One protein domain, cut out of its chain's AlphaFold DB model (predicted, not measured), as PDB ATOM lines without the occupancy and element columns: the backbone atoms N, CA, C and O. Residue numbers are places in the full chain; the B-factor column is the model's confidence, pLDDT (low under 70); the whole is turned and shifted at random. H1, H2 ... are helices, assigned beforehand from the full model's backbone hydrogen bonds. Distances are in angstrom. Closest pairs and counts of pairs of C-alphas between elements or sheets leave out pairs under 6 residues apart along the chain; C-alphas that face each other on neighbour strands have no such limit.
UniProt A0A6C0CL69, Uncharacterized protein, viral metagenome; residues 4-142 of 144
ATOM      1  N   LYS A   4     -12.214   1.537  -8.696       88.44
ATOM      2  CA  LYS A   4     -13.201   0.473  -8.961       88.44
ATOM      3  C   LYS A   4     -13.649  -0.236  -7.673       88.44
ATOM      4  O   LYS A   4     -14.829  -0.512  -7.506       88.44
ATOM      5  N   GLN A   5     -12.723  -0.518  -6.751       89.69
ATOM      6  CA  GLN A   5     -13.051  -1.159  -5.470       89.69
ATOM      7  C   GLN A   5     -13.906  -0.255  -4.580       89.69
ATOM      8  O   GLN A   5     -14.871  -0.736  -3.995       89.69
ATOM      9  N   VAL A   6     -13.582   1.040  -4.513       92.19
ATOM     10  CA  VAL A   6     -14.383   2.022  -3.765       92.19
ATOM     11  C   VAL A   6     -15.791   2.113  -4.347       92.19
ATOM     12  O   VAL A   6     -16.760   2.048  -3.598       92.19
ATOM     13  N   PHE A   7     -15.919   2.182  -5.674       93.94
ATOM     14  CA  PHE A   7     -17.221   2.206  -6.338       93.94
ATOM     15  C   PHE A   7     -18.063   0.959  -6.023       93.94
ATOM     16  O   PHE A   7     -19.203   1.092  -5.589       93.94
ATOM     17  N   HIS A   8     -17.504  -0.250  -6.172       94.62
ATOM     18  CA  HIS A   8     -18.230  -1.488  -5.852       94.62
ATOM     19  C   HIS A   8     -18.649  -1.551  -4.381       94.62
ATOM     20  O   HIS A   8     -19.743  -2.017  -4.075       94.62
ATOM     21  N   TYR A   9     -17.788  -1.076  -3.480       96.44
ATOM     22  CA  TYR A   9     -18.073  -1.004  -2.054       96.44
ATOM     23  C   TYR A   9     -19.252  -0.064  -1.766       96.44
ATOM     24  O   TYR A   9     -20.240  -0.494  -1.172       96.44
ATOM     25  N   LEU A  10     -19.198   1.177  -2.250       97.06
ATOM     26  CA  LEU A  10     -20.275   2.148  -2.046       97.06
ATOM     27  C   LEU A  10     -21.591   1.665  -2.662       97.06
ATOM     28  O   LEU A  10     -22.638   1.773  -2.030       97.06
ATOM     29  N   LEU A  11     -21.534   1.065  -3.854       96.62
ATOM     30  CA  LEU A  11     -22.705   0.485  -4.505       96.62
ATOM     31  C   LEU A  11     -23.289  -0.679  -3.694       96.62
ATOM     32  O   LEU A  11     -24.503  -0.746  -3.521       96.62
ATOM     33  N   SER A  12     -22.450  -1.575  -3.163       97.81
ATOM     34  CA  SER A  12     -22.921  -2.672  -2.308       97.81
ATOM     35  C   SER A  12     -23.575  -2.170  -1.027       97.81
ATOM     36  O   SER A  12     -24.640  -2.664  -0.667       97.81
ATOM     37  N   LEU A  13     -22.982  -1.166  -0.375       97.62
ATOM     38  CA  LEU A  13     -23.539  -0.587   0.838       97.62
ATOM     39  C   LEU A  13     -24.888   0.063   0.535       97.62
ATOM     40  O   LEU A  13     -25.866  -0.258   1.195       97.62
ATOM     41  N   LEU A  14     -24.968   0.881  -0.518       97.81
ATOM     42  CA  LEU A  14     -26.203   1.544  -0.929       97.81
ATOM     43  C   LEU A  14     -27.325   0.543  -1.245       97.81
ATOM     44  O   LEU A  14     -28.444   0.708  -0.765       97.81
ATOM     45  N   LEU A  15     -27.036  -0.505  -2.023       97.81
ATOM     46  CA  LEU A  15     -28.024  -1.536  -2.359       97.81
ATOM     47  C   LEU A  15     -28.526  -2.262  -1.112       97.81
ATOM     48  O   LEU A  15     -29.730  -2.482  -0.972       97.81
ATOM     49  N   VAL A  16     -27.622  -2.606  -0.194       98.25
ATOM     50  CA  VAL A  16     -28.003  -3.241   1.067       98.25
ATOM     51  C   VAL A  16     -28.814  -2.284   1.933       98.25
ATOM     52  O   VAL A  16     -29.867  -2.683   2.413       98.25
ATOM     53  N   THR A  17     -28.424  -1.019   2.081       97.31
ATOM     54  CA  THR A  17     -29.219  -0.024   2.814       97.31
ATOM     55  C   THR A  17     -30.627   0.095   2.219       97.31
ATOM     56  O   THR A  17     -31.617  -0.013   2.938       97.31
ATOM     57  N   ILE A  18     -30.762   0.228   0.901       97.62
ATOM     58  CA  ILE A  18     -32.082   0.355   0.267       97.62
ATOM     59  C   ILE A  18     -32.932  -0.897   0.495       97.62
ATOM     60  O   ILE A  18     -34.070  -0.791   0.941       97.62
ATOM     61  N   VAL A  19     -32.399  -2.085   0.217       98.06
ATOM     62  CA  VAL A  19     -33.196  -3.319   0.257       98.06
ATOM     63  C   VAL A  19     -33.374  -3.829   1.686       98.06
ATOM     64  O   VAL A  19     -34.494  -4.050   2.136       98.06
ATOM     65  N   PHE A  20     -32.278  -4.016   2.417       97.50
ATOM     66  CA  PHE A  20     -32.273  -4.647   3.735       97.50
ATOM     67  C   PHE A  20     -32.820  -3.723   4.826       97.50
ATOM     68  O   PHE A  20     -33.543  -4.179   5.714       97.50
ATOM     69  N   ILE A  21     -32.496  -2.430   4.761       96.50
ATOM     70  CA  ILE A  21     -32.885  -1.466   5.795       96.50
ATOM     71  C   ILE A  21     -34.233  -0.840   5.460       96.50
ATOM     72  O   ILE A  21     -35.163  -0.983   6.248       96.50
ATOM     73  N   TYR A  22     -34.377  -0.205   4.296       96.06
ATOM     74  CA  TYR A  22     -35.620   0.501   3.960       96.06
ATOM     75  C   TYR A  22     -36.705  -0.398   3.369       96.06
ATOM     76  O   TYR A  22     -37.873  -0.238   3.711       96.06
ATOM     77  N   GLY A  23     -36.344  -1.357   2.517       97.12
ATOM     78  CA  GLY A  23     -37.308  -2.262   1.890       97.12
ATOM     79  C   GLY A  23     -37.870  -3.299   2.861       97.12
ATOM     80  O   GLY A  23     -39.079  -3.493   2.935       97.12
ATOM     81  N   LEU A  24     -36.991  -3.967   3.612       97.12
ATOM     82  CA  LEU A  24     -37.357  -5.090   4.482       97.12
ATOM     83  C   LEU A  24     -37.490  -4.721   5.963       97.12
ATOM     84  O   LEU A  24     -38.003  -5.522   6.741       97.12
ATOM     85  N   ASN A  25     -37.016  -3.542   6.381       96.69
ATOM     86  CA  ASN A  25     -36.994  -3.120   7.784       96.69
ATOM     87  C   ASN A  25     -36.308  -4.138   8.723       96.69
ATOM     88  O   ASN A  25     -36.680  -4.306   9.889       96.69
ATOM     89  N   MET A  26     -35.270  -4.814   8.219       97.56
ATOM     90  CA  MET A  26     -34.544  -5.846   8.962       97.56
ATOM     91  C   MET A  26     -33.921  -5.369  10.280       97.56
ATOM     92  O   MET A  26     -33.949  -6.155  11.228       97.56
ATOM     93  N   PRO A  27     -33.410  -4.124  10.423       96.75
ATOM     94  CA  PRO A  27     -32.914  -3.663  11.718       96.75
ATOM     95  C   PRO A  27     -33.999  -3.729  12.795       96.75
ATOM     96  O   PRO A  27     -33.751  -4.240  13.885       96.75
ATOM     97  N   THR A  28     -35.226  -3.299  12.484       97.44
ATOM     98  CA  THR A  28     -36.361  -3.399  13.412       97.44
ATOM     99  C   THR A  28     -36.713  -4.853  13.700       97.44
ATOM    100  O   THR A  28     -36.892  -5.208  14.862       97.44
ATOM    101  N   LEU A  29     -36.792  -5.700  12.669       97.44
ATOM    102  CA  LEU A  29     -37.167  -7.110  12.826       97.44
ATOM    103  C   LEU A  29     -36.170  -7.889  13.696       97.44
ATOM    104  O   LEU A  29     -36.577  -8.708  14.514       97.44
ATOM    105  N   ILE A  30     -34.869  -7.613  13.555       97.00
ATOM    106  CA  ILE A  30     -33.815  -8.289  14.322       97.00
ATOM    107  C   ILE A  30     -33.742  -7.743  15.753       97.00
ATOM    108  O   ILE A  30     -33.633  -8.509  16.713       97.00
ATOM    109  N   THR A  31     -33.791  -6.420  15.918       96.75
ATOM    110  CA  THR A  31     -33.519  -5.776  17.215       96.75
ATOM    111  C   THR A  31     -34.757  -5.612  18.089       96.75
ATOM    112  O   THR A  31     -34.642  -5.575  19.312       96.75
ATOM    113  N   GLY A  32     -35.942  -5.530  17.482       96.62
ATOM    114  CA  GLY A  32     -37.195  -5.185  18.148       96.62
ATOM    115  C   GLY A  32     -37.295  -3.714  18.568       96.62
ATOM    116  O   GLY A  32     -38.227  -3.364  19.287       96.62
ATOM    117  N   ASN A  33     -36.358  -2.848  18.158       96.00
ATOM    118  CA  ASN A  33     -36.299  -1.456  18.604       96.00
ATOM    119  C   ASN A  33     -36.611  -0.468  17.476       96.00
ATOM    120  O   ASN A  33     -35.720   0.053  16.810       96.00
ATOM    121  N   THR A  34     -37.894  -0.173  17.287       96.56
ATOM    122  CA  THR A  34     -38.366   0.761  16.254       96.56
ATOM    123  C   THR A  34     -37.861   2.187  16.465       96.56
ATOM    124  O   THR A  34     -37.511   2.857  15.499       96.56
ATOM    125  N   HIS A  35     -37.803   2.661  17.713       97.56
ATOM    126  CA  HIS A  35     -37.462   4.050  18.019       97.56
ATOM    127  C   HIS A  35     -36.007   4.381  17.664       97.56
ATOM    128  O   HIS A  35     -35.753   5.360  16.972       97.56
ATOM    129  N   LEU A  36     -35.044   3.570  18.113       97.12
ATOM    130  CA  LEU A  36     -33.626   3.824  17.833       97.12
ATOM    131  C   LEU A  36     -33.265   3.532  16.373       97.12
ATOM    132  O   LEU A  36     -32.425   4.229  15.811       97.12
ATOM    133  N   VAL A  37     -33.923   2.554  15.741       97.19
ATOM    134  CA  VAL A  37     -33.788   2.320  14.294       97.19
ATOM    135  C   VAL A  37     -34.289   3.529  13.509       97.19
ATOM    136  O   VAL A  37     -33.620   3.959  12.570       97.19
ATOM    137  N   LYS A  38     -35.429   4.108  13.910       97.50
ATOM    138  CA  LYS A  38     -35.953   5.332  13.302       97.50
ATOM    139  C   LYS A  38     -34.967   6.490  13.452       97.50
ATOM    140  O   LYS A  38     -34.617   7.114  12.454       97.50
ATOM    141  N   GLU A  39     -34.475   6.716  14.668       97.38
ATOM    142  CA  GLU A  39     -33.511   7.784  14.942       97.38
ATOM    143  C   GLU A  39     -32.276   7.662  14.033       97.38
ATOM    144  O   GLU A  39     -31.858   8.638  13.412       97.38
ATOM    145  N   TYR A  40     -31.716   6.454  13.918       97.19
ATOM    146  CA  TYR A  40     -30.489   6.216  13.162       97.19
ATOM    147  C   TYR A  40     -30.702   6.313  11.650       97.19
ATOM    148  O   TYR A  40     -29.993   7.057  10.977       97.19
ATOM    149  N   TYR A  41     -31.682   5.590  11.103       96.62
ATOM    150  CA  TYR A  41     -31.822   5.426   9.654       96.62
ATOM    151  C   TYR A  41     -32.755   6.428   8.983       96.62
ATOM    152  O   TYR A  41     -32.711   6.545   7.761       96.62
ATOM    153  N   TYR A  42     -33.592   7.137   9.738       94.75
ATOM    154  CA  TYR A  42     -34.593   8.042   9.175       94.75
ATOM    155  C   TYR A  42     -34.359   9.472   9.646       94.75
ATOM    156  O   TYR A  42     -34.170  10.355   8.814       94.75
ATOM    157  N   ASP A  43     -34.298   9.700  10.959       96.69
ATOM    158  CA  ASP A  43     -34.184  11.062  11.495       96.69
ATOM    159  C   ASP A  43     -32.771  11.635  11.277       96.69
ATOM    160  O   ASP A  43     -32.615  12.811  10.953       96.69
ATOM    161  N   ARG A  44     -31.734  10.794  11.399       95.00
ATOM    162  CA  ARG A  44     -30.318  11.168  11.219       95.00
ATOM    163  C   ARG A  44     -29.659  10.466  10.035       95.00
ATOM    164  O   ARG A  44     -28.461  10.192  10.063       95.00
ATOM    165  N   PHE A  45     -30.434  10.199   8.984       92.81
ATOM    166  CA  PHE A  45     -30.008   9.398   7.834       92.81
ATOM    167  C   PHE A  45     -28.607   9.749   7.314       92.81
ATOM    168  O   PHE A  45     -27.766   8.864   7.207       92.81
ATOM    169  N   LEU A  46     -28.344  11.021   6.994       93.81
ATOM    170  CA  LEU A  46     -27.087  11.413   6.350       93.81
ATOM    171  C   LEU A  46     -25.874  11.152   7.253       93.81
ATOM    172  O   LEU A  46     -24.867  10.612   6.804       93.81
ATOM    173  N   GLU A  47     -25.981  11.515   8.528       94.94
ATOM    174  CA  GLU A  47     -24.907  11.364   9.512       94.94
ATOM    175  C   GLU A  47     -24.622   9.884   9.782       94.94
ATOM    176  O   GLU A  47     -23.467   9.455   9.756       94.94
ATOM    177  N   SER A  48     -25.679   9.095   9.969       94.00
ATOM    178  CA  SER A  48     -25.596   7.653  10.187       94.00
ATOM    179  C   SER A  48     -25.082   6.912   8.956       94.00
ATOM    180  O   SER A  48     -24.248   6.023   9.081       94.00
ATOM    181  N   PHE A  49     -25.503   7.300   7.750       95.50
ATOM    182  CA  PHE A  49     -25.024   6.683   6.516       95.50
ATOM    183  C   PHE A  49     -23.533   6.956   6.285       95.50
ATOM    184  O   PHE A  49     -22.787   6.047   5.925       95.50
ATOM    185  N   LEU A  50     -23.063   8.184   6.534       96.81
ATOM    186  CA  LEU A  50     -21.631   8.499   6.471       96.81
ATOM    187  C   LEU A  50     -20.831   7.708   7.512       96.81
ATOM    188  O   LEU A  50     -19.729   7.239   7.224       96.81
ATOM    189  N   LEU A  51     -21.391   7.528   8.706       96.06
ATOM    190  CA  LEU A  51     -20.788   6.694   9.736       96.06
ATOM    191  C   LEU A  51     -20.729   5.220   9.310       96.06
ATOM    192  O   LEU A  51     -19.680   4.597   9.466       96.06
ATOM    193  N   ASP A  52     -21.791   4.688   8.705       97.06
ATOM    194  CA  ASP A  52     -21.835   3.324   8.167       97.06
ATOM    195  C   ASP A  52     -20.792   3.126   7.056       97.06
ATOM    196  O   ASP A  52     -20.099   2.108   7.043       97.06
ATOM    197  N   VAL A  53     -20.594   4.116   6.174       97.31
ATOM    198  CA  VAL A  53     -19.512   4.100   5.167       97.31
ATOM    199  C   VAL A  53     -18.141   3.918   5.831       97.31
ATOM    200  O   VAL A  53     -17.292   3.175   5.342       97.31
ATOM    201  N   VAL A  54     -17.895   4.569   6.965       97.06
ATOM    202  CA  VAL A  54     -16.611   4.434   7.666       97.06
ATOM    203  C   VAL A  54     -16.529   3.102   8.415       97.06
ATOM    204  O   VAL A  54     -15.555   2.363   8.257       97.06
ATOM    205  N   LEU A  55     -17.543   2.766   9.213       97.00
ATOM    206  CA  LEU A  55     -17.545   1.571  10.056       97.00
ATOM    207  C   LEU A  55     -17.491   0.292   9.225       97.00
ATOM    208  O   LEU A  55     -16.642  -0.564   9.472       97.00
ATOM    209  N   VAL A  56     -18.324   0.172   8.193       97.94
ATOM    210  CA  VAL A  56     -18.345  -1.021   7.340       97.94
ATOM    211  C   VAL A  56     -17.006  -1.184   6.614       97.94
ATOM    212  O   VAL A  56     -16.479  -2.296   6.549       97.94
ATOM    213  N   ALA A  57     -16.402  -0.095   6.124       97.06
ATOM    214  CA  ALA A  57     -15.079  -0.152   5.506       97.06
ATOM    215  C   ALA A  57     -13.995  -0.630   6.488       97.06
ATOM    216  O   ALA A  57     -13.145  -1.441   6.111       97.06
ATOM    217  N   LEU A  58     -14.035  -0.182   7.749       97.31
ATOM    218  CA  LEU A  58     -13.113  -0.641   8.794       97.31
ATOM    219  C   LEU A  58     -13.288  -2.137   9.086       97.31
ATOM    220  O   LEU A  58     -12.303  -2.876   9.076       97.31
ATOM    221  N   TYR A  59     -14.525  -2.598   9.286       97.94
ATOM    222  CA  TYR A  59     -14.826  -4.007   9.562       97.94
ATOM    223  C   TYR A  59     -14.365  -4.912   8.414       97.94
ATOM    224  O   TYR A  59     -13.639  -5.883   8.639       97.94
ATOM    225  N   LEU A  60     -14.717  -4.568   7.170       97.44
ATOM    226  CA  LEU A  60     -14.285  -5.330   5.998       97.44
ATOM    227  C   LEU A  60     -12.768  -5.260   5.801       97.44
ATOM    228  O   LEU A  60     -12.158  -6.265   5.450       97.44
ATOM    229  N   GLY A  61     -12.132  -4.118   6.071       96.75
ATOM    230  CA  GLY A  61     -10.677  -3.975   6.017       96.75
ATOM    231  C   GLY A  61      -9.951  -4.917   6.982       96.75
ATOM    232  O   GLY A  61      -8.963  -5.552   6.602       96.75
ATOM    233  N   VAL A  62     -10.459  -5.062   8.209       97.94
ATOM    234  CA  VAL A  62      -9.941  -6.038   9.182       97.94
ATOM    235  C   VAL A  62     -10.216  -7.471   8.716       97.94
ATOM    236  O   VAL A  62      -9.305  -8.300   8.748       97.94
ATOM    237  N   ALA A  63     -11.415  -7.757   8.200       97.81
ATOM    238  CA  ALA A  63     -11.748  -9.070   7.647       97.81
ATOM    239  C   ALA A  63     -10.825  -9.468   6.483       97.81
ATOM    240  O   ALA A  63     -10.332 -10.593   6.462       97.81
ATOM    241  N   TYR A  64     -10.492  -8.540   5.579       95.69
ATOM    242  CA  TYR A  64      -9.547  -8.781   4.485       95.69
ATOM    243  C   TYR A  64      -8.159  -9.188   4.973       95.69
ATOM    244  O   TYR A  64      -7.570 -10.123   4.423       95.69
ATOM    245  N   LYS A  65      -7.644  -8.535   6.022       96.62
ATOM    246  CA  LYS A  65      -6.397  -8.971   6.667       96.62
ATOM    247  C   LYS A  65      -6.549 -10.374   7.255       96.62
ATOM    248  O   LYS A  65      -5.664 -11.205   7.077       96.62
ATOM    249  N   GLY A  66      -7.692 -10.662   7.879       96.75
ATOM    250  CA  GLY A  66      -8.042 -12.000   8.354       96.75
ATOM    251  C   GLY A  66      -8.002 -13.056   7.244       96.75
ATOM    252  O   GLY A  66      -7.404 -14.112   7.438       96.75
ATOM    253  N   PHE A  67      -8.545 -12.761   6.055       95.88
ATOM    254  CA  PHE A  67      -8.497 -13.682   4.912       95.88
ATOM    255  C   PHE A  67      -7.056 -14.008   4.504       95.88
ATOM    256  O   PHE A  67      -6.753 -15.160   4.202       95.88
ATOM    257  N   GLN A  68      -6.178 -12.998   4.493       94.94
ATOM    258  CA  GLN A  68      -4.773 -13.148   4.110       94.94
ATOM    259  C   GLN A  68      -3.991 -13.972   5.135       94.94
ATOM    260  O   GLN A  68      -3.285 -14.899   4.747       94.94
ATOM    261  N   ILE A  69      -4.154 -13.669   6.426       96.44
ATOM    262  CA  ILE A  69      -3.456 -14.361   7.520       96.44
ATOM    263  C   ILE A  69      -3.883 -15.830   7.596       96.44
ATOM    264  O   ILE A  69      -3.044 -16.711   7.747       96.44
ATOM    265  N   LEU A  70      -5.182 -16.101   7.457       96.06
ATOM    266  CA  LEU A  70      -5.740 -17.451   7.553       96.06
ATOM    267  C   LEU A  70      -5.697 -18.223   6.221       96.06
ATOM    268  O   LEU A  70      -6.128 -19.372   6.165       96.06
ATOM    269  N   GLY A  71      -5.228 -17.605   5.130       96.19
ATOM    270  CA  GLY A  71      -5.169 -18.234   3.807       96.19
ATOM    271  C   GLY A  71      -6.540 -18.601   3.216       96.19
ATOM    272  O   GLY A  71      -6.644 -19.535   2.418       96.19
ATOM    273  N   VAL A  72      -7.604 -17.891   3.596       96.38
ATOM    274  CA  VAL A  72      -8.990 -18.247   3.257       96.38
ATOM    275  C   VAL A  72      -9.354 -17.791   1.844       96.38
ATOM    276  O   VAL A  72      -9.423 -16.599   1.542       96.38
ATOM    277  N   LYS A  73      -9.649 -18.763   0.973       93.75
ATOM    278  CA  LYS A  73      -9.999 -18.523  -0.439       93.75
ATOM    279  C   LYS A  73     -11.469 -18.779  -0.773       93.75
ATOM    280  O   LYS A  73     -11.976 -18.216  -1.741       93.75
ATOM    281  N   SER A  74     -12.145 -19.648  -0.021       96.31
ATOM    282  CA  SER A  74     -13.541 -19.997  -0.289       96.31
ATOM    283  C   SER A  74     -14.476 -18.867   0.138       96.31
ATOM    284  O   SER A  74     -14.258 -18.222   1.162       96.31
ATOM    285  N   PHE A  75     -15.545 -18.643  -0.628       95.94
ATOM    286  CA  PHE A  75     -16.528 -17.599  -0.318       95.94
ATOM    287  C   PHE A  75     -17.181 -17.805   1.057       95.94
ATOM    288  O   PHE A  75     -17.276 -16.868   1.843       95.94
ATOM    289  N   ILE A  76     -17.553 -19.049   1.382       97.06
ATOM    290  CA  ILE A  76     -18.104 -19.395   2.700       97.06
ATOM    291  C   ILE A  76     -17.084 -19.127   3.809       97.06
ATOM    292  O   ILE A  76     -17.434 -18.538   4.826       97.06
ATOM    293  N   GLY A  77     -15.813 -19.484   3.606       97.75
ATOM    294  CA  GLY A  77     -14.763 -19.178   4.577       97.75
ATOM    295  C   GLY A  77     -14.596 -17.672   4.791       97.75
ATOM    296  O   GLY A  77     -14.433 -17.227   5.923       97.75
ATOM    297  N   GLN A  78     -14.673 -16.875   3.724       98.12
ATOM    298  CA  GLN A  78     -14.596 -15.416   3.822       98.12
ATOM    299  C   GLN A  78     -15.788 -14.846   4.598       98.12
ATOM    300  O   GLN A  78     -15.582 -14.022   5.483       98.12
ATOM    301  N   LEU A  79     -17.010 -15.333   4.351       98.31
ATOM    302  CA  LEU A  79     -18.187 -14.960   5.144       98.31
ATOM    303  C   LEU A  79     -18.019 -15.300   6.629       98.31
ATOM    304  O   LEU A  79     -18.343 -14.474   7.478       98.31
ATOM    305  N   LEU A  80     -17.468 -16.473   6.956       98.25
ATOM    306  CA  LEU A  80     -17.195 -16.854   8.346       98.25
ATOM    307  C   LEU A  80     -16.177 -15.919   9.007       98.25
ATOM    308  O   LEU A  80     -16.357 -15.538  10.162       98.25
ATOM    309  N   VAL A  81     -15.138 -15.500   8.281       98.31
ATOM    310  CA  VAL A  81     -14.169 -14.523   8.800       98.31
ATOM    311  C   VAL A  81     -14.810 -13.142   8.967       98.31
ATOM    312  O   VAL A  81     -14.569 -12.502   9.986       98.31
ATOM    313  N   VAL A  82     -15.663 -12.690   8.039       98.69
ATOM    314  CA  VAL A  82     -16.428 -11.434   8.198       98.69
ATOM    315  C   VAL A  82     -17.314 -11.500   9.439       98.69
ATOM    316  O   VAL A  82     -17.270 -10.589  10.265       98.69
ATOM    317  N   ALA A  83     -18.068 -12.587   9.616       98.62
ATOM    318  CA  ALA A  83     -18.915 -12.792  10.784       98.62
ATOM    319  C   ALA A  83     -18.098 -12.815  12.084       98.62
ATOM    320  O   ALA A  83     -18.473 -12.165  13.059       98.62
ATOM    321  N   GLY A  84     -16.953 -13.505  12.094       98.44
ATOM    322  CA  GLY A  84     -16.053 -13.576  13.244       98.44
ATOM    323  C   GLY A  84     -15.458 -12.217  13.612       98.44
ATOM    324  O   GLY A  84     -15.556 -11.796  14.762       98.44
ATOM    325  N   VAL A  85     -14.907 -11.486  12.638       98.50
ATOM    326  CA  VAL A  85     -14.380 -10.126  12.849       98.50
ATOM    327  C   VAL A  85     -15.473  -9.190  13.353       98.50
ATOM    328  O   VAL A  85     -15.254  -8.458  14.314       98.50
ATOM    329  N   THR A  86     -16.666  -9.256  12.762       98.50
ATOM    330  CA  THR A  86     -17.805  -8.434  13.187       98.50
ATOM    331  C   THR A  86     -18.228  -8.766  14.615       98.50
ATOM    332  O   THR A  86     -18.429  -7.854  15.412       98.50
ATOM    333  N   SER A  87     -18.270 -10.053  14.974       98.38
ATOM    334  CA  SER A  87     -18.571 -10.508  16.338       98.38
ATOM    335  C   SER A  87     -17.558  -9.976  17.351       98.38
ATOM    336  O   SER A  87     -17.946  -9.537  18.427       98.38
ATOM    337  N   ILE A  88     -16.266  -9.982  17.007       98.19
ATOM    338  CA  ILE A  88     -15.200  -9.483  17.884       98.19
ATOM    339  C   ILE A  88     -15.321  -7.970  18.068       98.19
ATOM    340  O   ILE A  88     -15.332  -7.493  19.200       98.19
ATOM    341  N   ILE A  89     -15.423  -7.209  16.975       98.00
ATOM    342  CA  ILE A  89     -15.426  -5.744  17.047       98.00
ATOM    343  C   ILE A  89     -16.734  -5.240  17.671       98.00
ATOM    344  O   ILE A  89     -16.694  -4.496  18.650       98.00
ATOM    345  N   SER A  90     -17.894  -5.666  17.160       97.75
ATOM    346  CA  SER A  90     -19.197  -5.235  17.689       97.75
ATOM    347  C   SER A  90     -19.443  -5.793  19.095       97.75
ATOM    348  O   SER A  90     -19.955  -5.086  19.963       97.75
ATOM    349  N   GLY A  91     -18.970  -7.010  19.390       98.06
ATOM    350  CA  GLY A  91     -18.974  -7.564  20.745       98.06
ATOM    351  C   GLY A  91     -18.134  -6.742  21.726       98.06
ATOM    352  O   GLY A  91     -18.586  -6.474  22.839       98.06
ATOM    353  N   ALA A  92     -16.953  -6.272  21.317       97.62
ATOM    354  CA  ALA A  92     -16.137  -5.378  22.137       97.62
ATOM    355  C   ALA A  92     -16.838  -4.033  22.388       97.62
ATOM    356  O   ALA A  92     -16.850  -3.563  23.526       97.62
ATOM    357  N   PHE A  93     -17.480  -3.445  21.371       96.69
ATOM    358  CA  PHE A  93     -18.300  -2.241  21.552       96.69
ATOM    359  C   PHE A  93     -19.468  -2.476  22.510       96.69
ATOM    360  O   PHE A  93     -19.697  -1.661  23.400       96.69
ATOM    361  N   TYR A  94     -20.174  -3.598  22.367       97.75
ATOM    362  CA  TYR A  94     -21.257  -3.981  23.264       97.75
ATOM    363  C   TYR A  94     -20.785  -4.040  24.723       97.75
ATOM    364  O   TYR A  94     -21.371  -3.380  25.581       97.75
ATOM    365  N   LEU A  95     -19.694  -4.764  25.001       97.94
ATOM    366  CA  LEU A  95     -19.133  -4.869  26.352       97.94
ATOM    367  C   LEU A  95     -18.671  -3.510  26.885       97.94
ATOM    368  O   LEU A  95     -18.965  -3.161  28.030       97.94
ATOM    369  N   TYR A  96     -17.994  -2.718  26.052       97.12
ATOM    370  CA  TYR A  96     -17.549  -1.377  26.414       97.12
ATOM    371  C   TYR A  96     -18.728  -0.486  26.822       97.12
ATOM    372  O   TYR A  96     -18.711   0.106  27.897       97.12
ATOM    373  N   PHE A  97     -19.784  -0.427  26.008       97.06
ATOM    374  CA  PHE A  97     -20.910   0.458  26.283       97.06
ATOM    375  C   PHE A  97     -21.776  -0.007  27.448       97.06
ATOM    376  O   PHE A  97     -22.242   0.853  28.182       97.06
ATOM    377  N   VAL A  98     -21.993  -1.313  27.628       96.56
ATOM    378  CA  VAL A  98     -22.851  -1.846  28.706       96.56
ATOM    379  C   VAL A  98     -22.141  -1.885  30.063       96.56
ATOM    380  O   VAL A  98     -22.800  -1.851  31.097       96.56
ATOM    381  N   SER A  99     -20.805  -1.920  30.088       95.88
ATOM    382  CA  SER A  99     -20.039  -1.854  31.345       95.88
ATOM    383  C   SER A  99     -20.026  -0.465  31.997       95.88
ATOM    384  O   SER A  99     -19.689  -0.347  33.174       95.88
ATOM    385  N   ALA A 100     -20.414   0.581  31.262       94.06
ATOM    386  CA  ALA A 100     -20.518   1.949  31.754       94.06
ATOM    387  C   ALA A 100     -21.991   2.384  31.887       94.06
ATOM    388  O   ALA A 100     -22.841   1.901  31.139       94.06
ATOM    389  N   PRO A 101     -22.320   3.339  32.781       96.06
ATOM    390  CA  PRO A 101     -23.669   3.889  32.862       96.06
ATOM    391  C   PRO A 101     -24.159   4.422  31.512       96.06
ATOM    392  O   PRO A 101     -23.420   5.079  30.771       96.06
ATOM    393  N   LYS A 102     -25.435   4.171  31.206       96.44
ATOM    394  CA  LYS A 102     -26.082   4.646  29.978       96.44
ATOM    395  C   LYS A 102     -25.914   6.160  29.820       96.44
ATOM    396  O   LYS A 102     -26.282   6.933  30.699       96.44
ATOM    397  N   SER A 103     -25.416   6.570  28.656       96.25
ATOM    398  CA  SER A 103     -25.207   7.974  28.289       96.25
ATOM    399  C   SER A 103     -26.136   8.423  27.155       96.25
ATOM    400  O   SER A 103     -26.871   7.627  26.563       96.25
ATOM    401  N   ASN A 104     -26.061   9.710  26.805       95.19
ATOM    402  CA  ASN A 104     -26.787  10.300  25.676       95.19
ATOM    403  C   ASN A 104     -26.140  10.020  24.306       95.19
ATOM    404  O   ASN A 104     -26.614  10.530  23.294       95.19
ATOM    405  N   MET A 105     -25.085   9.207  24.230       95.00
ATOM    406  CA  MET A 105     -24.543   8.768  22.941       95.00
ATOM    407  C   MET A 105     -25.445   7.710  22.303       95.00
ATOM    408  O   MET A 105     -25.928   6.814  22.999       95.00
ATOM    409  N   PHE A 106     -25.622   7.768  20.976       96.38
ATOM    410  CA  PHE A 106     -26.457   6.807  20.246       96.38
ATOM    411  C   PHE A 106     -26.041   5.360  20.536       96.38
ATOM    412  O   PHE A 106     -26.861   4.591  21.021       96.38
ATOM    413  N   PHE A 107     -24.760   5.011  20.352       95.88
ATOM    414  CA  PHE A 107     -24.275   3.645  20.583       95.88
ATOM    415  C   PHE A 107     -24.456   3.175  22.029       95.88
ATOM    416  O   PHE A 107     -24.816   2.026  22.262       95.88
ATOM    417  N   SER A 108     -24.302   4.070  23.010       97.19
ATOM    418  CA  SER A 108     -24.585   3.735  24.408       97.19
ATOM    419  C   SER A 108     -26.057   3.367  24.594       97.19
ATOM    420  O   SER A 108     -26.352   2.326  25.179       97.19
ATOM    421  N   ARG A 109     -26.993   4.153  24.041       97.94
ATOM    422  CA  ARG A 109     -28.427   3.818  24.079       97.94
ATOM    423  C   ARG A 109     -28.751   2.555  23.284       97.94
ATOM    424  O   ARG A 109     -29.557   1.754  23.751       97.94
ATOM    425  N   TRP A 110     -28.124   2.385  22.125       97.56
ATOM    426  CA  TRP A 110     -28.284   1.243  21.235       97.56
ATOM    427  C   TRP A 110     -27.939  -0.059  21.947       97.56
ATOM    428  O   TRP A 110     -28.818  -0.896  22.137       97.56
ATOM    429  N   PHE A 111     -26.710  -0.196  22.447       97.56
ATOM    430  CA  PHE A 111     -26.265  -1.428  23.094       97.56
ATOM    431  C   PHE A 111     -26.980  -1.705  24.421       97.56
ATOM    432  O   PHE A 111     -27.285  -2.860  24.700       97.56
ATOM    433  N   HIS A 112     -27.345  -0.677  25.198       97.88
ATOM    434  CA  HIS A 112     -28.160  -0.874  26.404       97.88
ATOM    435  C   HIS A 112     -29.594  -1.316  26.103       97.88
ATOM    436  O   HIS A 112     -30.180  -2.059  26.883       97.88
ATOM    437  N   SER A 113     -30.193  -0.824  25.015       97.25
ATOM    438  CA  SER A 113     -31.600  -1.103  24.718       97.25
ATOM    439  C   SER A 113     -31.803  -2.360  23.882       97.25
ATOM    440  O   SER A 113     -32.814  -3.034  24.045       97.25
ATOM    441  N   VAL A 114     -30.890  -2.638  22.954       96.62
ATOM    442  CA  VAL A 114     -30.968  -3.766  22.017       96.62
ATOM    443  C   VAL A 114     -30.194  -4.977  22.544       96.62
ATOM    444  O   VAL A 114     -30.534  -6.123  22.245       96.62
ATOM    445  N   GLY A 115     -29.156  -4.744  23.348       96.00
ATOM    446  CA  GLY A 115     -28.292  -5.796  23.859       96.00
ATOM    447  C   GLY A 115     -27.493  -6.482  22.751       96.00
ATOM    448  O   GLY A 115     -27.165  -5.892  21.720       96.00
ATOM    449  N   TYR A 116     -27.231  -7.776  22.930       96.25
ATOM    450  CA  TYR A 116     -26.452  -8.577  21.981       96.25
ATOM    451  C   TYR A 116     -27.124  -8.754  20.603       96.25
ATOM    452  O   TYR A 116     -26.460  -9.094  19.626       96.25
ATOM    453  N   LYS A 117     -28.431  -8.463  20.475       97.69
ATOM    454  CA  LYS A 117     -29.112  -8.439  19.165       97.69
ATOM    455  C   LYS A 117     -28.509  -7.400  18.211       97.69
ATOM    456  O   LYS A 117     -28.613  -7.576  17.003       97.69
ATOM    457  N   ALA A 118     -27.841  -6.368  18.738       97.25
ATOM    458  CA  ALA A 118     -27.094  -5.396  17.948       97.25
ATOM    459  C   ALA A 118     -25.924  -6.063  17.215       97.25
ATOM    460  O   ALA A 118     -25.751  -5.864  16.021       97.25
ATOM    461  N   VAL A 119     -25.190  -6.942  17.904       98.19
ATOM    462  CA  VAL A 119     -24.072  -7.696  17.319       98.19
ATOM    463  C   VAL A 119     -24.572  -8.635  16.219       98.19
ATOM    464  O   VAL A 119     -23.973  -8.725  15.152       98.19
ATOM    465  N   ILE A 120     -25.705  -9.307  16.448       98.06
ATOM    466  CA  ILE A 120     -26.339 -10.186  15.448       98.06
ATOM    467  C   ILE A 120     -26.754  -9.389  14.206       98.06
ATOM    468  O   ILE A 120     -26.529  -9.835  13.080       98.06
ATOM    469  N   TYR A 121     -27.341  -8.208  14.413       98.00
ATOM    470  CA  TYR A 121     -27.690  -7.293  13.334       98.00
ATOM    471  C   TYR A 121     -26.456  -6.880  12.519       98.00
ATOM    472  O   TYR A 121     -26.473  -7.020  11.295       98.00
ATOM    473  N   ASP A 122     -25.374  -6.468  13.182       98.12
ATOM    474  CA  ASP A 122     -24.135  -6.064  12.515       98.12
ATOM    475  C   ASP A 122     -23.546  -7.219  11.692       98.12
ATOM    476  O   ASP A 122     -23.148  -7.018  10.546       98.12
ATOM    477  N   ILE A 123     -23.542  -8.451  12.220       98.56
ATOM    478  CA  ILE A 123     -23.080  -9.642  11.481       98.56
ATOM    479  C   ILE A 123     -23.898  -9.838  10.204       98.56
ATOM    480  O   ILE A 123     -23.323 -10.056   9.135       98.56
ATOM    481  N   ALA A 124     -25.228  -9.760  10.297       98.38
ATOM    482  CA  ALA A 124     -26.103  -9.921   9.142       98.38
ATOM    483  C   ALA A 124     -25.849  -8.830   8.091       98.38
ATOM    484  O   ALA A 124     -25.684  -9.146   6.909       98.38
ATOM    485  N   LEU A 125     -25.750  -7.569   8.525       98.38
ATOM    486  CA  LEU A 125     -25.473  -6.427   7.658       98.38
ATOM    487  C   LEU A 125     -24.123  -6.585   6.943       98.38
ATOM    488  O   LEU A 125     -24.064  -6.511   5.717       98.38
ATOM    489  N   LEU A 126     -23.045  -6.848   7.685       98.56
ATOM    490  CA  LEU A 126     -21.686  -6.922   7.142       98.56
ATOM    491  C   LEU A 126     -21.497  -8.111   6.198       98.56
ATOM    492  O   LEU A 126     -20.883  -7.962   5.139       98.56
ATOM    493  N   CYS A 127     -22.057  -9.275   6.534       98.62
ATOM    494  CA  CYS A 127     -22.050 -10.437   5.648       98.62
ATOM    495  C   CYS A 127     -22.807 -10.160   4.346       98.62
ATOM    496  O   CYS A 127     -22.338 -10.545   3.272       98.62
ATOM    497  N   LEU A 128     -23.948  -9.469   4.419       98.44
ATOM    498  CA  LEU A 128     -24.730  -9.127   3.238       98.44
ATOM    499  C   LEU A 128     -24.003  -8.100   2.359       98.44
ATOM    500  O   LEU A 128     -23.883  -8.321   1.154       98.44
ATOM    501  N   VAL A 129     -23.447  -7.035   2.948       98.56
ATOM    502  CA  VAL A 129     -22.640  -6.045   2.212       98.56
ATOM    503  C   VAL A 129     -21.446  -6.717   1.540       98.56
ATOM    504  O   VAL A 129     -21.223  -6.512   0.349       98.56
ATOM    505  N   PHE A 130     -20.713  -7.576   2.254       98.38
ATOM    506  CA  PHE A 130     -19.599  -8.327   1.677       98.38
ATOM    507  C   PHE A 130     -20.042  -9.245   0.529       98.38
ATOM    508  O   PHE A 130     -19.401  -9.276  -0.524       98.38
ATOM    509  N   GLY A 131     -21.146  -9.975   0.704       97.94
ATOM    510  CA  GLY A 131     -21.692 -10.861  -0.321       97.94
ATOM    511  C   GLY A 131     -22.066 -10.110  -1.599       97.94
ATOM    512  O   GLY A 131     -21.672 -10.518  -2.694       97.94
ATOM    513  N   VAL A 132     -22.759  -8.976  -1.461       97.94
ATOM    514  CA  VAL A 132     -23.120  -8.104  -2.588       97.94
ATOM    515  C   VAL A 132     -21.870  -7.497  -3.228       97.94
ATOM    516  O   VAL A 132     -21.750  -7.511  -4.452       97.94
ATOM    517  N   TYR A 133     -20.901  -7.032  -2.436       97.12
ATOM    518  CA  TYR A 133     -19.624  -6.528  -2.944       97.12
ATOM    519  C   TYR A 133     -18.893  -7.572  -3.798       97.12
ATOM    520  O   TYR A 133     -18.487  -7.277  -4.924       97.12
ATOM    521  N   GLU A 134     -18.745  -8.804  -3.304       95.56
ATOM    522  CA  GLU A 134     -18.078  -9.881  -4.042       95.56
ATOM    523  C   GLU A 134     -18.854 -10.280  -5.300       95.56
ATOM    524  O   GLU A 134     -18.246 -10.573  -6.335       95.56
ATOM    525  N   TYR A 135     -20.187 -10.253  -5.244       95.12
ATOM    526  CA  TYR A 135     -21.035 -10.484  -6.407       95.12
ATOM    527  C   TYR A 135     -20.804  -9.421  -7.491       95.12
ATOM    528  O   TYR A 135     -20.491  -9.773  -8.631       95.12
ATOM    529  N   ILE A 136     -20.876  -8.136  -7.128       94.44
ATOM    530  CA  ILE A 136     -20.637  -7.000  -8.029       94.44
ATOM    531  C   ILE A 136     -19.225  -7.079  -8.609       94.44
ATOM    532  O   ILE A 136     -19.052  -7.029  -9.826       94.44
ATOM    533  N   ARG A 137     -18.215  -7.272  -7.752       91.62
ATOM    534  CA  ARG A 137     -16.809  -7.367  -8.155       91.62
ATOM    535  C   ARG A 137     -16.604  -8.438  -9.223       91.62
ATOM    536  O   ARG A 137     -15.933  -8.168 -10.210       91.62
ATOM    537  N   LYS A 138     -17.191  -9.628  -9.053       89.62
ATOM    538  CA  LYS A 138     -17.038 -10.749  -9.997       89.62
ATOM    539  C   LYS A 138     -17.772 -10.552 -11.325       89.62
ATOM    540  O   LYS A 138     -17.316 -11.099 -12.326       89.62
ATOM    541  N   HIS A 139     -18.895  -9.831 -11.344       85.56
ATOM    542  CA  HIS A 139     -19.734  -9.697 -12.544       85.56
ATOM    543  C   HIS A 139     -19.451  -8.420 -13.334       85.56
ATOM    544  O   HIS A 139     -19.377  -8.480 -14.557       85.56
ATOM    545  N   ILE A 140     -19.202  -7.288 -12.671       75.25
ATOM    546  CA  ILE A 140     -18.869  -6.033 -13.362       75.25
ATOM    547  C   ILE A 140     -17.447  -6.082 -13.941       75.25
ATOM    548  O   ILE A 140     -17.218  -5.564 -15.029       75.25
ATOM    549  N   GLN A 141     -16.498  -6.783 -13.301       62.31
ATOM    550  CA  GLN A 141     -15.155  -6.976 -13.876       62.31
ATOM    551  C   GLN A 141     -15.140  -7.818 -15.158       62.31
ATOM    552  O   GLN A 141     -14.189  -7.713 -15.917       62.31
ATOM    553  N   LYS A 142     -16.156  -8.653 -15.413       59.22
ATOM    554  CA  LYS A 142     -16.228  -9.455 -16.647       59.22
ATOM    555  C   LYS A 142     -16.684  -8.651 -17.869       59.22
ATOM    556  O   LYS A 142     -16.597  -9.163 -18.977       59.22
TER     557      LYS A 142
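AT A GLANCE: This is residues 4 to 142 of the 144 residues of an uncharacterized protein of viral metagenome (UniProt A0A6C0CL69). What shape do these atoms make? Four long helices make an elongated body: H7 runs through it between H1 and H5, H4 crosses H7, and the short helices H2, H3 and H6 gather round the end where H7 begins. H5 and H7 touch over a long stretch and run opposite ways. What is it built of, and how large is it? The printed part has 139 residues with seven named helices, H1 to H7 in order, and no named strand; the class is all helix. It is compact, with a radius of gyration of the C-alphas of 15.2 A, and spans 48 by 31 by 22 A.

IN THESE COORDINATES: Where do the first helices lie? H1, residues 4 to 23, begins at C-alpha 4 (-13.201, 0.473, -8.961) and is 26.6 A long. H2 is residues 26 to 31, and H3 is residues 34 to 43. Where do the others lie? H4, residues 45 to 69, is 35.6 A long, and H5, residues 75 to 98, is 33.6 A long. H6 is residues 106 to 114. H7, residues 117 to 142, is 38.1 A long and ends at C-alpha 142 (-16.228, -9.455, -16.647).

HOW THE PARTS SIT: What does the hub, H7, touch? H7 touches H1 with residues 125 to 137 alone, closest at the C-alphas of Ser 12 and Tyr 133, 5.1 A, at a steep tilt of 48 degrees, opposite ways. It touches H5, closest at the C-alphas of Ala 83 and Ile 123, 5.3 A, at a shallow tilt of 34 degrees, only just short of steep. It also touches H4, about perpendicular at 74 degrees, with the C-alphas of Val 56 and Leu 126 closest at 6.8 A, and H2, with those of Thr 31 and Lys 117 closest at 5.5 A. What lies farther out? H4 touches H5 at a steep tilt of 57 degrees, with the C-alphas of Ala 63 and Val 82 closest at 5.3 A. H5 touches H6 with residues 94 to 98 alone, closest at the C-alphas of Phe 97 and Ser 108, 5.3 A. H3 touches H4 only at the corner, and only just, with 3 pairs of C-alphas within 8 A. How complete are the helix backbones? In H1, H2, H4, H5 and H6 every O i to N i+4 pair is within hydrogen-bond range; in H3 it is 5 of 6 and in H7 21 of 22.

THE WHOLE: How far does it reach? The two C-alphas farthest apart, those of Pro 101 and Lys 142, are 51.8 A apart. Are there cuts or long links? The printed part has no cut and no long link; H5 to H6 is a short link, and the other links are tight. Where is confidence low? Residues 141 to 142 are under 70 in pLDDT.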